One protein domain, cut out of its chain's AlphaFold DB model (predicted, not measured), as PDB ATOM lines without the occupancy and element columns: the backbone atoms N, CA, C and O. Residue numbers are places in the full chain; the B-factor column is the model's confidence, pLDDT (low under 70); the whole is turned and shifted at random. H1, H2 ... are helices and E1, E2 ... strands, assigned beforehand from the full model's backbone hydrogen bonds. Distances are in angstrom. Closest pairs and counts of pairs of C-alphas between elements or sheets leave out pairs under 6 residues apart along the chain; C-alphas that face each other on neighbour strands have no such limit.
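Overview. This is residues 12 to 86 of the 202 residues of the protein "Putative glycoside hydrolase family 16 protein" of Togninia minima (strain UCR-PA7) (UniProt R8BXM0). The domain is flat, made of four small strand pairs: E2 and E7 in the middle, the hairpin E5 and E6 at one end, and towards the other end the hairpin E3 and E4 and the pair E1 and E8, with the short helix H1 leading into E1. The 75 printed residues include, in order, H1 and strands E1 to E8, a mixed class with under half of the residues in named elements. E2 and E7 are parallel, the other pairs antiparallel. It is only just compact, close to loose, with a radius of gyration of the C-alphas of 13.5 A and spans of 39 by 25 by 14 A.

Along the chain. E3, residues 46 to 49, is 10.4 A long, and E4, residues 52 to 55, is 10.0 A. H1, residues 18 to 24, is 10.4 A and begins at C-alpha 18 (179.603, 206.496, 116.816). The three-residue strands are E1, 25 to 27; E2, 39 to 41; E5, 66 to 68; E6, 71 to 73; E7, 77 to 79; and E8, 82 to 84, ending at C-alpha 84 (188.166, 214.060, 125.428).

Arrangement. In the hairpin E3 and E4, N 54 and O 47 are 2.7 A apart, within hydrogen-bond range. The closest C-alphas of E4 and E7, those of Leu 55 and Ser 79, are 6.5 A apart. In E2 and E7, N 40 and O 77 are 2.9 A apart. E7 runs on into E8 at 35 degrees; there N 26 of E1 and O 83 are 2.8 A apart. In the hairpin E5 and E6, N 66 and O 73 are 2.9 A apart. The closest C-alphas of H1 and E8, those of Asp 24 and Ala 84, are 5.8 A apart. In H1, 2 of 3 O i to N i+4 pairs are within range.

Size, cuts and confidence. The C-alphas of Gly 50 and Gly 70, the two farthest apart, are 41.0 A apart. The printed part has no cut. The link from E1 to E2 is long. No printed residue has a pLDDT under 70.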
ATOM      1  N   THR A  12     187.997 217.156 113.058       94.75
ATOM      2  CA  THR A  12     186.650 217.720 112.835       94.75
ATOM      3  C   THR A  12     185.610 216.656 112.481       94.75
ATOM      4  O   THR A  12     184.415 216.900 112.591       94.75
ATOM      5  N   THR A  13     186.056 215.464 112.080       96.06
ATOM      6  CA  THR A  13     185.214 214.303 111.781       96.06
ATOM      7  C   THR A  13     184.796 213.515 113.020       96.06
ATOM      8  O   THR A  13     184.027 212.571 112.878       96.06
ATOM      9  N   SER A  14     185.258 213.881 114.222       97.12
ATOM     10  CA  SER A  14     185.009 213.128 115.466       97.12
ATOM     11  C   SER A  14     183.526 213.007 115.862       97.12
ATOM     12  O   SER A  14     183.190 212.252 116.768       97.12
ATOM     13  N   PHE A  15     182.610 213.688 115.160       97.25
ATOM     14  CA  PHE A  15     181.155 213.563 115.330       97.25
ATOM     15  C   PHE A  15     180.423 212.993 114.102       97.25
ATOM     16  O   PHE A  15     179.198 213.101 114.003       97.25
ATOM     17  N   ASN A  16     181.138 212.396 113.143       96.19
ATOM     18  CA  ASN A  16     180.528 211.838 111.931       96.19
ATOM     19  C   ASN A  16     179.802 210.510 112.183       96.19
ATOM     20  O   ASN A  16     178.807 210.218 111.517       96.19
ATOM     21  N   SER A  17     180.273 209.714 113.142       96.06
ATOM     22  CA  SER A  17     179.695 208.421 113.500       96.06
ATOM     23  C   SER A  17     179.959 208.074 114.967       96.06
ATOM     24  O   SER A  17     180.762 208.723 115.634       96.06
ATOM     25  N   GLN A  18     179.314 207.015 115.472       96.56
ATOM     26  CA  GLN A  18     179.603 206.496 116.816       96.56
ATOM     27  C   GLN A  18     181.057 206.019 116.932       96.56
ATOM     28  O   GLN A  18     181.663 206.226 117.971       96.56
ATOM     29  N   ALA A  19     181.623 205.420 115.879       97.25
ATOM     30  CA  ALA A  19     183.008 204.953 115.893       97.25
ATOM     31  C   ALA A  19     184.010 206.120 115.936       97.25
ATOM     32  O   ALA A  19     184.998 206.052 116.666       97.25
ATOM     33  N   ASP A  20     183.730 207.202 115.202       97.25
ATOM     34  CA  ASP A  20     184.538 208.426 115.268       97.25
ATOM     35  C   ASP A  20     184.439 209.059 116.661       97.25
ATOM     36  O   ASP A  20     185.456 209.393 117.263       97.25
ATOM     37  N   PHE A  21     183.227 209.131 117.222       97.75
ATOM     38  CA  PHE A  21     183.016 209.623 118.582       97.75
ATOM     39  C   PHE A  21     183.791 208.789 119.608       97.75
ATOM     40  O   PHE A  21     184.550 209.333 120.405       97.75
ATOM     41  N   ASP A  22     183.645 207.464 119.555       97.81
ATOM     42  CA  ASP A  22     184.289 206.530 120.479       97.81
ATOM     43  C   ASP A  22     185.817 206.511 120.325       97.81
ATOM     44  O   ASP A  22     186.501 205.973 121.194       97.81
ATOM     45  N   THR A  23     186.381 207.077 119.257       98.00
ATOM     46  CA  THR A  23     187.836 207.201 119.105       98.00
ATOM     47  C   THR A  23     188.392 208.294 120.016       98.00
ATOM     48  O   THR A  23     189.384 208.061 120.707       98.00
ATOM     49  N   ASP A  24     187.715 209.440 120.085       98.25
ATOM     50  CA  ASP A  24     188.255 210.655 120.706       98.25
ATOM     51  C   ASP A  24     187.571 211.039 122.027       98.25
ATOM     52  O   ASP A  24     188.166 211.738 122.849       98.25
ATOM     53  N   TRP A  25     186.339 210.580 122.257       98.62
ATOM     54  CA  TRP A  25     185.466 211.104 123.306       98.62
ATOM     55  C   TRP A  25     184.934 210.020 124.245       98.62
ATOM     56  O   TRP A  25     184.688 208.873 123.870       98.62
ATOM     57  N   ASN A  26     184.711 210.419 125.492       98.69
ATOM     58  CA  ASN A  26     183.920 209.705 126.482       98.69
ATOM     59  C   ASN A  26     182.652 210.508 126.797       98.69
ATOM     60  O   ASN A  26     182.615 211.732 126.664       98.69
ATOM     61  N   TYR A  27     181.611 209.823 127.266       98.69
ATOM     62  CA  TYR A  27     180.428 210.482 127.822       98.69
ATOM     63  C   TYR A  27     180.701 211.030 129.229       98.69
ATOM     64  O   TYR A  27     181.582 210.537 129.932       98.69
ATOM     65  N   LEU A  28     179.840 211.959 129.657       98.69
ATOM     66  CA  LEU A  28     179.821 212.601 130.975       98.69
ATOM     67  C   LEU A  28     181.013 213.540 131.217       98.69
ATOM     68  O   LEU A  28     181.870 213.713 130.352       98.69
ATOM     69  N   TYR A  29     181.052 214.159 132.399       98.44
ATOM     70  CA  TYR A  29     182.260 214.828 132.878       98.44
ATOM     71  C   TYR A  29     183.338 213.785 133.210       98.44
ATOM     72  O   TYR A  29     182.994 212.636 133.512       98.44
ATOM     73  N   PRO A  30     184.625 214.171 133.268       97.44
ATOM     74  CA  PRO A  30     185.700 213.260 133.674       97.44
ATOM     75  C   PRO A  30     185.494 212.602 135.053       97.44
ATOM     76  O   PRO A  30     186.038 211.535 135.319       97.44
ATOM     77  N   TRP A  31     184.687 213.210 135.933       96.44
ATOM     78  CA  TRP A  31     184.352 212.705 137.277       96.44
ATOM     79  C   TRP A  31     182.919 212.162 137.417       96.44
ATOM     80  O   TRP A  31     182.474 211.896 138.533       96.44
ATOM     81  N   GLY A  32     182.176 211.996 136.320       97.31
ATOM     82  CA  GLY A  32     180.830 211.415 136.336       97.31
ATOM     83  C   GLY A  32     179.729 212.373 135.887       97.31
ATOM     84  O   GLY A  32     179.940 213.240 135.046       97.31
ATOM     85  N   SER A  33     178.508 212.170 136.386       98.00
ATOM     86  CA  SER A  33     177.297 212.766 135.800       98.00
ATOM     87  C   SER A  33     176.938 214.157 136.315       98.00
ATOM     88  O   SER A  33     176.170 214.864 135.666       98.00
ATOM     89  N   ASP A  34     177.444 214.543 137.482       97.56
ATOM     90  CA  ASP A  34     176.959 215.709 138.215       97.56
ATOM     91  C   ASP A  34     178.084 216.747 138.388       97.56
ATOM     92  O   ASP A  34     179.269 216.412 138.459       97.56
ATOM     93  N   HIS A  35     177.710 218.024 138.462       95.12
ATOM     94  CA  HIS A  35     178.628 219.139 138.711       95.12
ATOM     95  C   HIS A  35     177.956 220.163 139.647       95.12
ATOM     96  O   HIS A  35     177.288 219.786 140.604       95.12
ATOM     97  N   ASN A  36     178.130 221.461 139.401       93.75
ATOM     98  CA  ASN A  36     177.652 222.567 140.233       93.75
ATOM     99  C   ASN A  36     176.276 223.105 139.785       93.75
ATOM    100  O   ASN A  36     175.800 224.101 140.326       93.75
ATOM    101  N   GLY A  37     175.641 222.460 138.800       94.38
ATOM    102  CA  GLY A  37     174.347 222.845 138.237       94.38
ATOM    103  C   GLY A  37     173.219 221.866 138.568       94.38
ATOM    104  O   GLY A  37     173.445 220.710 138.910       94.38
ATOM    105  N   GLY A  38     171.972 222.317 138.405       96.19
ATOM    106  CA  GLY A  38     170.758 221.517 138.647       96.19
ATOM    107  C   GLY A  38     170.409 220.504 137.546       96.19
ATOM    108  O   GLY A  38     169.240 220.124 137.417       96.19
ATOM    109  N   ALA A  39     171.390 220.115 136.729       97.88
ATOM    110  CA  ALA A  39     171.250 219.152 135.647       97.88
ATOM    111  C   ALA A  39     172.179 217.956 135.876       97.88
ATOM    112  O   ALA A  39     173.332 218.136 136.263       97.88
ATOM    113  N   ARG A  40     171.682 216.750 135.592       98.50
ATOM    114  CA  ARG A  40     172.461 215.507 135.594       98.50
ATOM    115  C   ARG A  40     172.744 215.072 134.162       98.50
ATOM    116  O   ARG A  40     171.839 215.070 133.330       98.50
ATOM    117  N   MET A  41     173.993 214.727 133.879       98.69
ATOM    118  CA  MET A  41     174.421 214.337 132.542       98.69
ATOM    119  C   MET A  41     174.155 212.854 132.285       98.69
ATOM    120  O   MET A  41     174.409 212.019 133.152       98.69
ATOM    121  N   ASP A  42     173.691 212.513 131.087       98.31
ATOM    122  CA  ASP A  42     173.575 211.131 130.629       98.31
ATOM    123  C   ASP A  42     173.863 210.983 129.124       98.31
ATOM    124  O   ASP A  42     173.943 211.955 128.370       98.31
ATOM    125  N   LYS A  43     174.021 209.731 128.680       98.12
ATOM    126  CA  LYS A  43     174.278 209.388 127.274       98.12
ATOM    127  C   LYS A  43     173.064 209.620 126.361       98.12
ATOM    128  O   LYS A  43     173.248 209.892 125.180       98.12
ATOM    129  N   ALA A  44     171.834 209.511 126.865       98.25
ATOM    130  CA  ALA A  44     170.621 209.638 126.051       98.25
ATOM    131  C   ALA A  44     170.398 211.075 125.538       98.25
ATOM    132  O   ALA A  44     169.767 211.276 124.494       98.25
ATOM    133  N   HIS A  45     170.960 212.061 126.240       98.62
ATOM    134  CA  HIS A  45     170.925 213.481 125.889       98.62
ATOM    135  C   HIS A  45     172.122 213.943 125.044       98.62
ATOM    136  O   HIS A  45     172.269 215.142 124.789       98.62
ATOM    137  N   VAL A  46     172.942 213.001 124.571       98.62
ATOM    138  CA  VAL A  46     174.049 213.225 123.638       98.62
ATOM    139  C   VAL A  46     173.726 212.521 122.325       98.62
ATOM    140  O   VAL A  46     173.615 211.297 122.272       98.62
ATOM    141  N   LYS A  47     173.572 213.287 121.244       97.44
ATOM    142  CA  LYS A  47     173.295 212.747 119.905       97.44
ATOM    143  C   LYS A  47     174.227 213.372 118.890       97.44
ATOM    144  O   LYS A  47     174.516 214.554 118.993       97.44
ATOM    145  N   PHE A  48     174.638 212.621 117.883       93.19
ATOM    146  CA  PHE A  48     175.362 213.163 116.739       93.19
ATOM    147  C   PHE A  48     174.653 212.774 115.447       93.19
ATOM    148  O   PHE A  48     174.129 211.668 115.311       93.19
ATOM    149  N   SER A  49     174.572 213.720 114.519       93.12
ATOM    150  CA  SER A  49     173.952 213.534 113.209       93.12
ATOM    151  C   SER A  49     174.529 214.551 112.236       93.12
ATOM    152  O   SER A  49     174.652 215.726 112.576       93.12
ATOM    153  N   GLY A  50     174.877 214.111 111.023       90.44
ATOM    154  CA  GLY A  50     175.411 214.993 109.979       90.44
ATOM    155  C   GLY A  50     176.684 215.741 110.397       90.44
ATOM    156  O   GLY A  50     176.815 216.921 110.092       90.44
ATOM    157  N   GLY A  51     177.573 215.091 111.159       93.94
ATOM    158  CA  GLY A  51     178.810 215.700 111.664       93.94
ATOM    159  C   GLY A  51     178.618 216.701 112.810       93.94
ATOM    160  O   GLY A  51     179.564 217.379 113.192       93.94
ATOM    161  N   THR A  52     177.408 216.821 113.369       96.44
ATOM    162  CA  THR A  52     177.106 217.730 114.486       96.44
ATOM    163  C   THR A  52     176.738 216.949 115.739       96.44
ATOM    164  O   THR A  52     175.793 216.162 115.710       96.44
ATOM    165  N   LEU A  53     177.411 217.234 116.857       98.00
ATOM    166  CA  LEU A  53     176.993 216.805 118.191       98.00
ATOM    167  C   LEU A  53     175.932 217.763 118.755       98.00
ATOM    168  O   LEU A  53     176.078 218.980 118.707       98.00
ATOM    169  N   THR A  54     174.866 217.213 119.322       98.38
ATOM    170  CA  THR A  54     173.780 217.928 119.990       98.38
ATOM    171  C   THR A  54     173.669 217.449 121.432       98.38
ATOM    172  O   THR A  54     173.429 216.265 121.685       98.38
ATOM    173  N   LEU A  55     173.795 218.389 122.368       98.62
ATOM    174  CA  LEU A  55     173.518 218.195 123.790       98.62
ATOM    175  C   LEU A  55     172.146 218.800 124.093       98.62
ATOM    176  O   LEU A  55     171.917 219.980 123.824       98.62
ATOM    177  N   THR A  56     171.216 217.998 124.609       98.19
ATOM    178  CA  THR A  56     169.836 218.449 124.855       98.19
ATOM    179  C   THR A  56     169.566 218.550 126.343       98.19
ATOM    180  O   THR A  56     169.647 217.547 127.033       98.19
ATOM    181  N   ALA A  57     169.172 219.726 126.830       97.69
ATOM    182  CA  ALA A  57     168.649 219.861 128.185       97.69
ATOM    183  C   ALA A  57     167.143 219.553 128.208       97.69
ATOM    184  O   ALA A  57     166.367 220.152 127.461       97.69
ATOM    185  N   GLN A  58     166.722 218.656 129.095       97.94
ATOM    186  CA  GLN A  58     165.332 218.247 129.274       97.94
ATOM    187  C   GLN A  58     164.914 218.443 130.730       97.94
ATOM    188  O   GLN A  58     165.570 217.949 131.643       97.94
ATOM    189  N   LYS A  59     163.784 219.118 130.963       97.75
ATOM    190  CA  LYS A  59     163.190 219.203 132.302       97.75
ATOM    191  C   LYS A  59     162.640 217.840 132.721       97.75
ATOM    192  O   LYS A  59     161.911 217.206 131.960       97.75
ATOM    193  N   VAL A  60     162.939 217.431 133.947       98.00
ATOM    194  CA  VAL A  60     162.468 216.177 134.548       98.00
ATOM    195  C   VAL A  60     162.050 216.399 136.002       98.00
ATOM    196  O   VAL A  60     162.248 217.472 136.570       98.00
ATOM    197  N   SER A  61     161.465 215.375 136.612       97.00
ATOM    198  CA  SER A  61     161.157 215.325 138.041       97.00
ATOM    199  C   SER A  61     161.614 213.989 138.633       97.00
ATOM    200  O   SER A  61     161.900 213.040 137.902       97.00
ATOM    201  N   GLY A  62     161.714 213.922 139.963       95.44
ATOM    202  CA  GLY A  62     162.001 212.674 140.684       95.44
ATOM    203  C   GLY A  62     163.460 212.207 140.650       95.44
ATOM    204  O   GLY A  62     163.743 211.091 141.073       95.44
ATOM    205  N   GLN A  63     164.391 213.034 140.171       97.81
ATOM    206  CA  GLN A  63     165.818 212.723 140.250       97.81
ATOM    207  C   GLN A  63     166.324 212.873 141.688       97.81
ATOM    208  O   GLN A  63     165.983 213.832 142.382       97.81
ATOM    209  N   ALA A  64     167.184 211.946 142.117       97.19
ATOM    210  CA  ALA A  64     167.916 212.103 143.369       97.19
ATOM    211  C   ALA A  64     168.805 213.359 143.305       97.19
ATOM    212  O   ALA A  64     169.393 213.612 142.243       97.19
ATOM    213  N   PRO A  65     168.928 214.127 144.404       97.25
ATOM    214  CA  PRO A  65     169.793 215.300 144.435       97.25
ATOM    215  C   PRO A  65     171.255 214.909 144.197       97.25
ATOM    216  O   PRO A  65     171.672 213.794 144.511       97.25
ATOM    217  N   ALA A  66     172.026 215.834 143.640       96.88
ATOM    218  CA  ALA A  66     173.474 215.721 143.540       96.88
ATOM    219  C   ALA A  66     174.150 216.324 144.778       96.88
ATOM    220  O   ALA A  66     173.527 217.071 145.537       96.88
ATOM    221  N   SER A  67     175.441 216.039 144.957       95.44
ATOM    222  CA  SER A  67     176.273 216.733 145.938       95.44
ATOM    223  C   SER A  67     177.492 217.354 145.276       95.44
ATOM    224  O   SER A  67     178.214 216.684 144.541       95.44
ATOM    225  N   HIS A  68     177.730 218.635 145.548       92.31
ATOM    226  CA  HIS A  68     178.903 219.351 145.061       92.31
ATOM    227  C   HIS A  68     179.300 220.440 146.059       92.31
ATOM    228  O   HIS A  68     178.439 221.138 146.591       92.31
ATOM    229  N   GLY A  69     180.596 220.565 146.362       88.88
ATOM    230  CA  GLY A  69     181.096 221.571 147.311       88.88
ATOM    231  C   GLY A  69     180.482 221.486 148.718       88.88
ATOM    232  O   GLY A  69     180.349 222.505 149.388       88.88
ATOM    233  N   GLY A  70     180.048 220.295 149.153       92.12
ATOM    234  CA  GLY A  70     179.352 220.098 150.432       92.12
ATOM    235  C   GLY A  70     177.877 220.525 150.436       92.12
ATOM    236  O   GLY A  70     177.236 220.488 151.483       92.12
ATOM    237  N   GLN A  71     177.323 220.912 149.286       93.94
ATOM    238  CA  GLN A  71     175.923 221.305 149.138       93.94
ATOM    239  C   GLN A  71     175.110 220.203 148.457       93.94
ATOM    240  O   GLN A  71     175.623 219.473 147.608       93.94
ATOM    241  N   SER A  72     173.832 220.093 148.833       96.88
ATOM    242  CA  SER A  72     172.843 219.264 148.138       96.88
ATOM    243  C   SER A  72     172.179 220.089 147.039       96.88
ATOM    244  O   SER A  72     171.651 221.169 147.311       96.88
ATOM    245  N   ILE A  73     172.217 219.595 145.803       97.12
ATOM    246  CA  ILE A  73     171.718 220.296 144.618       97.12
ATOM    247  C   ILE A  73     170.511 219.530 144.062       97.12
ATOM    248  O   ILE A  73     170.660 218.386 143.624       97.12
ATOM    249  N   PRO A  74     169.308 220.133 144.036       97.44
ATOM    250  CA  PRO A  74     168.152 219.532 143.385       97.44
ATOM    251  C   PRO A  74     168.385 219.346 141.881       97.44
ATOM    252  O   PRO A  74     168.668 220.310 141.167       97.44
ATOM    253  N   ILE A  75     168.205 218.119 141.393       98.38
ATOM    254  CA  ILE A  75     168.284 217.807 139.965       98.38
ATOM    255  C   ILE A  75     166.881 217.879 139.364       98.38
ATOM    256  O   ILE A  75     166.014 217.064 139.664       98.38
ATOM    257  N   ASN A  76     166.665 218.867 138.499       97.94
ATOM    258  CA  ASN A  76     165.387 219.085 137.807       97.94
ATOM    259  C   ASN A  76     165.524 218.971 136.284       97.94
ATOM    260  O   ASN A  76     164.565 219.209 135.546       97.94
ATOM    261  N   TYR A  77     166.724 218.638 135.811       98.38
ATOM    262  CA  TYR A  77     167.047 218.542 134.399       98.38
ATOM    263  C   TYR A  77     167.967 217.352 134.137       98.38
ATOM    264  O   TYR A  77     168.830 217.033 134.956       98.38
ATOM    265  N   LEU A  78     167.796 216.730 132.978       98.62
ATOM    266  CA  LEU A  78     168.800 215.869 132.365       98.62
ATOM    267  C   LEU A  78     169.443 216.620 131.201       98.62
ATOM    268  O   LEU A  78     168.803 217.474 130.584       98.62
ATOM    269  N   SER A  79     170.716 216.354 130.939       98.62
ATOM    270  CA  SER A  79     171.455 216.945 129.823       98.62
ATOM    271  C   SER A  79     172.577 216.014 129.367       98.62
ATOM    272  O   SER A  79     172.730 214.914 129.885       98.62
ATOM    273  N   GLY A  80     173.341 216.424 128.360       98.56
ATOM    274  CA  GLY A  80     174.538 215.726 127.913       98.56
ATOM    275  C   GLY A  80     175.814 216.473 128.296       98.56
ATOM    276  O   GLY A  80     175.842 217.703 128.274       98.56
ATOM    277  N   ALA A  81     176.869 215.713 128.577       98.69
ATOM    278  CA  ALA A  81     178.255 216.171 128.606       98.69
ATOM    279  C   ALA A  81     179.139 215.094 127.969       98.69
ATOM    280  O   ALA A  81     178.770 213.914 127.959       98.69
ATOM    281  N   ILE A  82     180.281 215.510 127.436       98.75
ATOM    282  CA  ILE A  82     181.333 214.641 126.911       98.75
ATOM    283  C   ILE A  82     182.683 215.220 127.333       98.75
ATOM    284  O   ILE A  82     182.761 216.416 127.606       98.75
ATOM    285  N   HIS A  83     183.720 214.392 127.347       98.81
ATOM    286  CA  HIS A  83     185.097 214.839 127.543       98.81
ATOM    287  C   HIS A  83     186.043 214.079 126.621       98.81
ATOM    288  O   HIS A  83     185.760 212.943 126.224       98.81
ATOM    289  N   ALA A  84     187.155 214.706 126.251       98.62
ATOM    290  CA  ALA A  84     188.166 214.060 125.428       98.62
ATOM    291  C   ALA A  84     188.852 212.920 126.194       98.62
ATOM    292  O   ALA A  84     189.092 213.009 127.398       98.62
ATOM    293  N   LYS A  85     189.216 211.852 125.479       98.50
ATOM    294  CA  LYS A  85     190.083 210.785 126.006       98.50
ATOM    295  C   LYS A  85     191.529 211.243 126.170       98.50
ATOM    296  O   LYS A  85     192.244 210.731 127.026       98.50
ATOM    297  N   GLU A  86     191.955 212.172 125.322       97.88
ATOM    298  CA  GLU A  86     193.281 212.776 125.370       97.88
ATOM    299  C   GLU A  86     193.356 213.824 126.487       97.88
ATOM    300  O   GLU A  86     192.397 214.553 126.746       97.88
TER     301      GLU A  86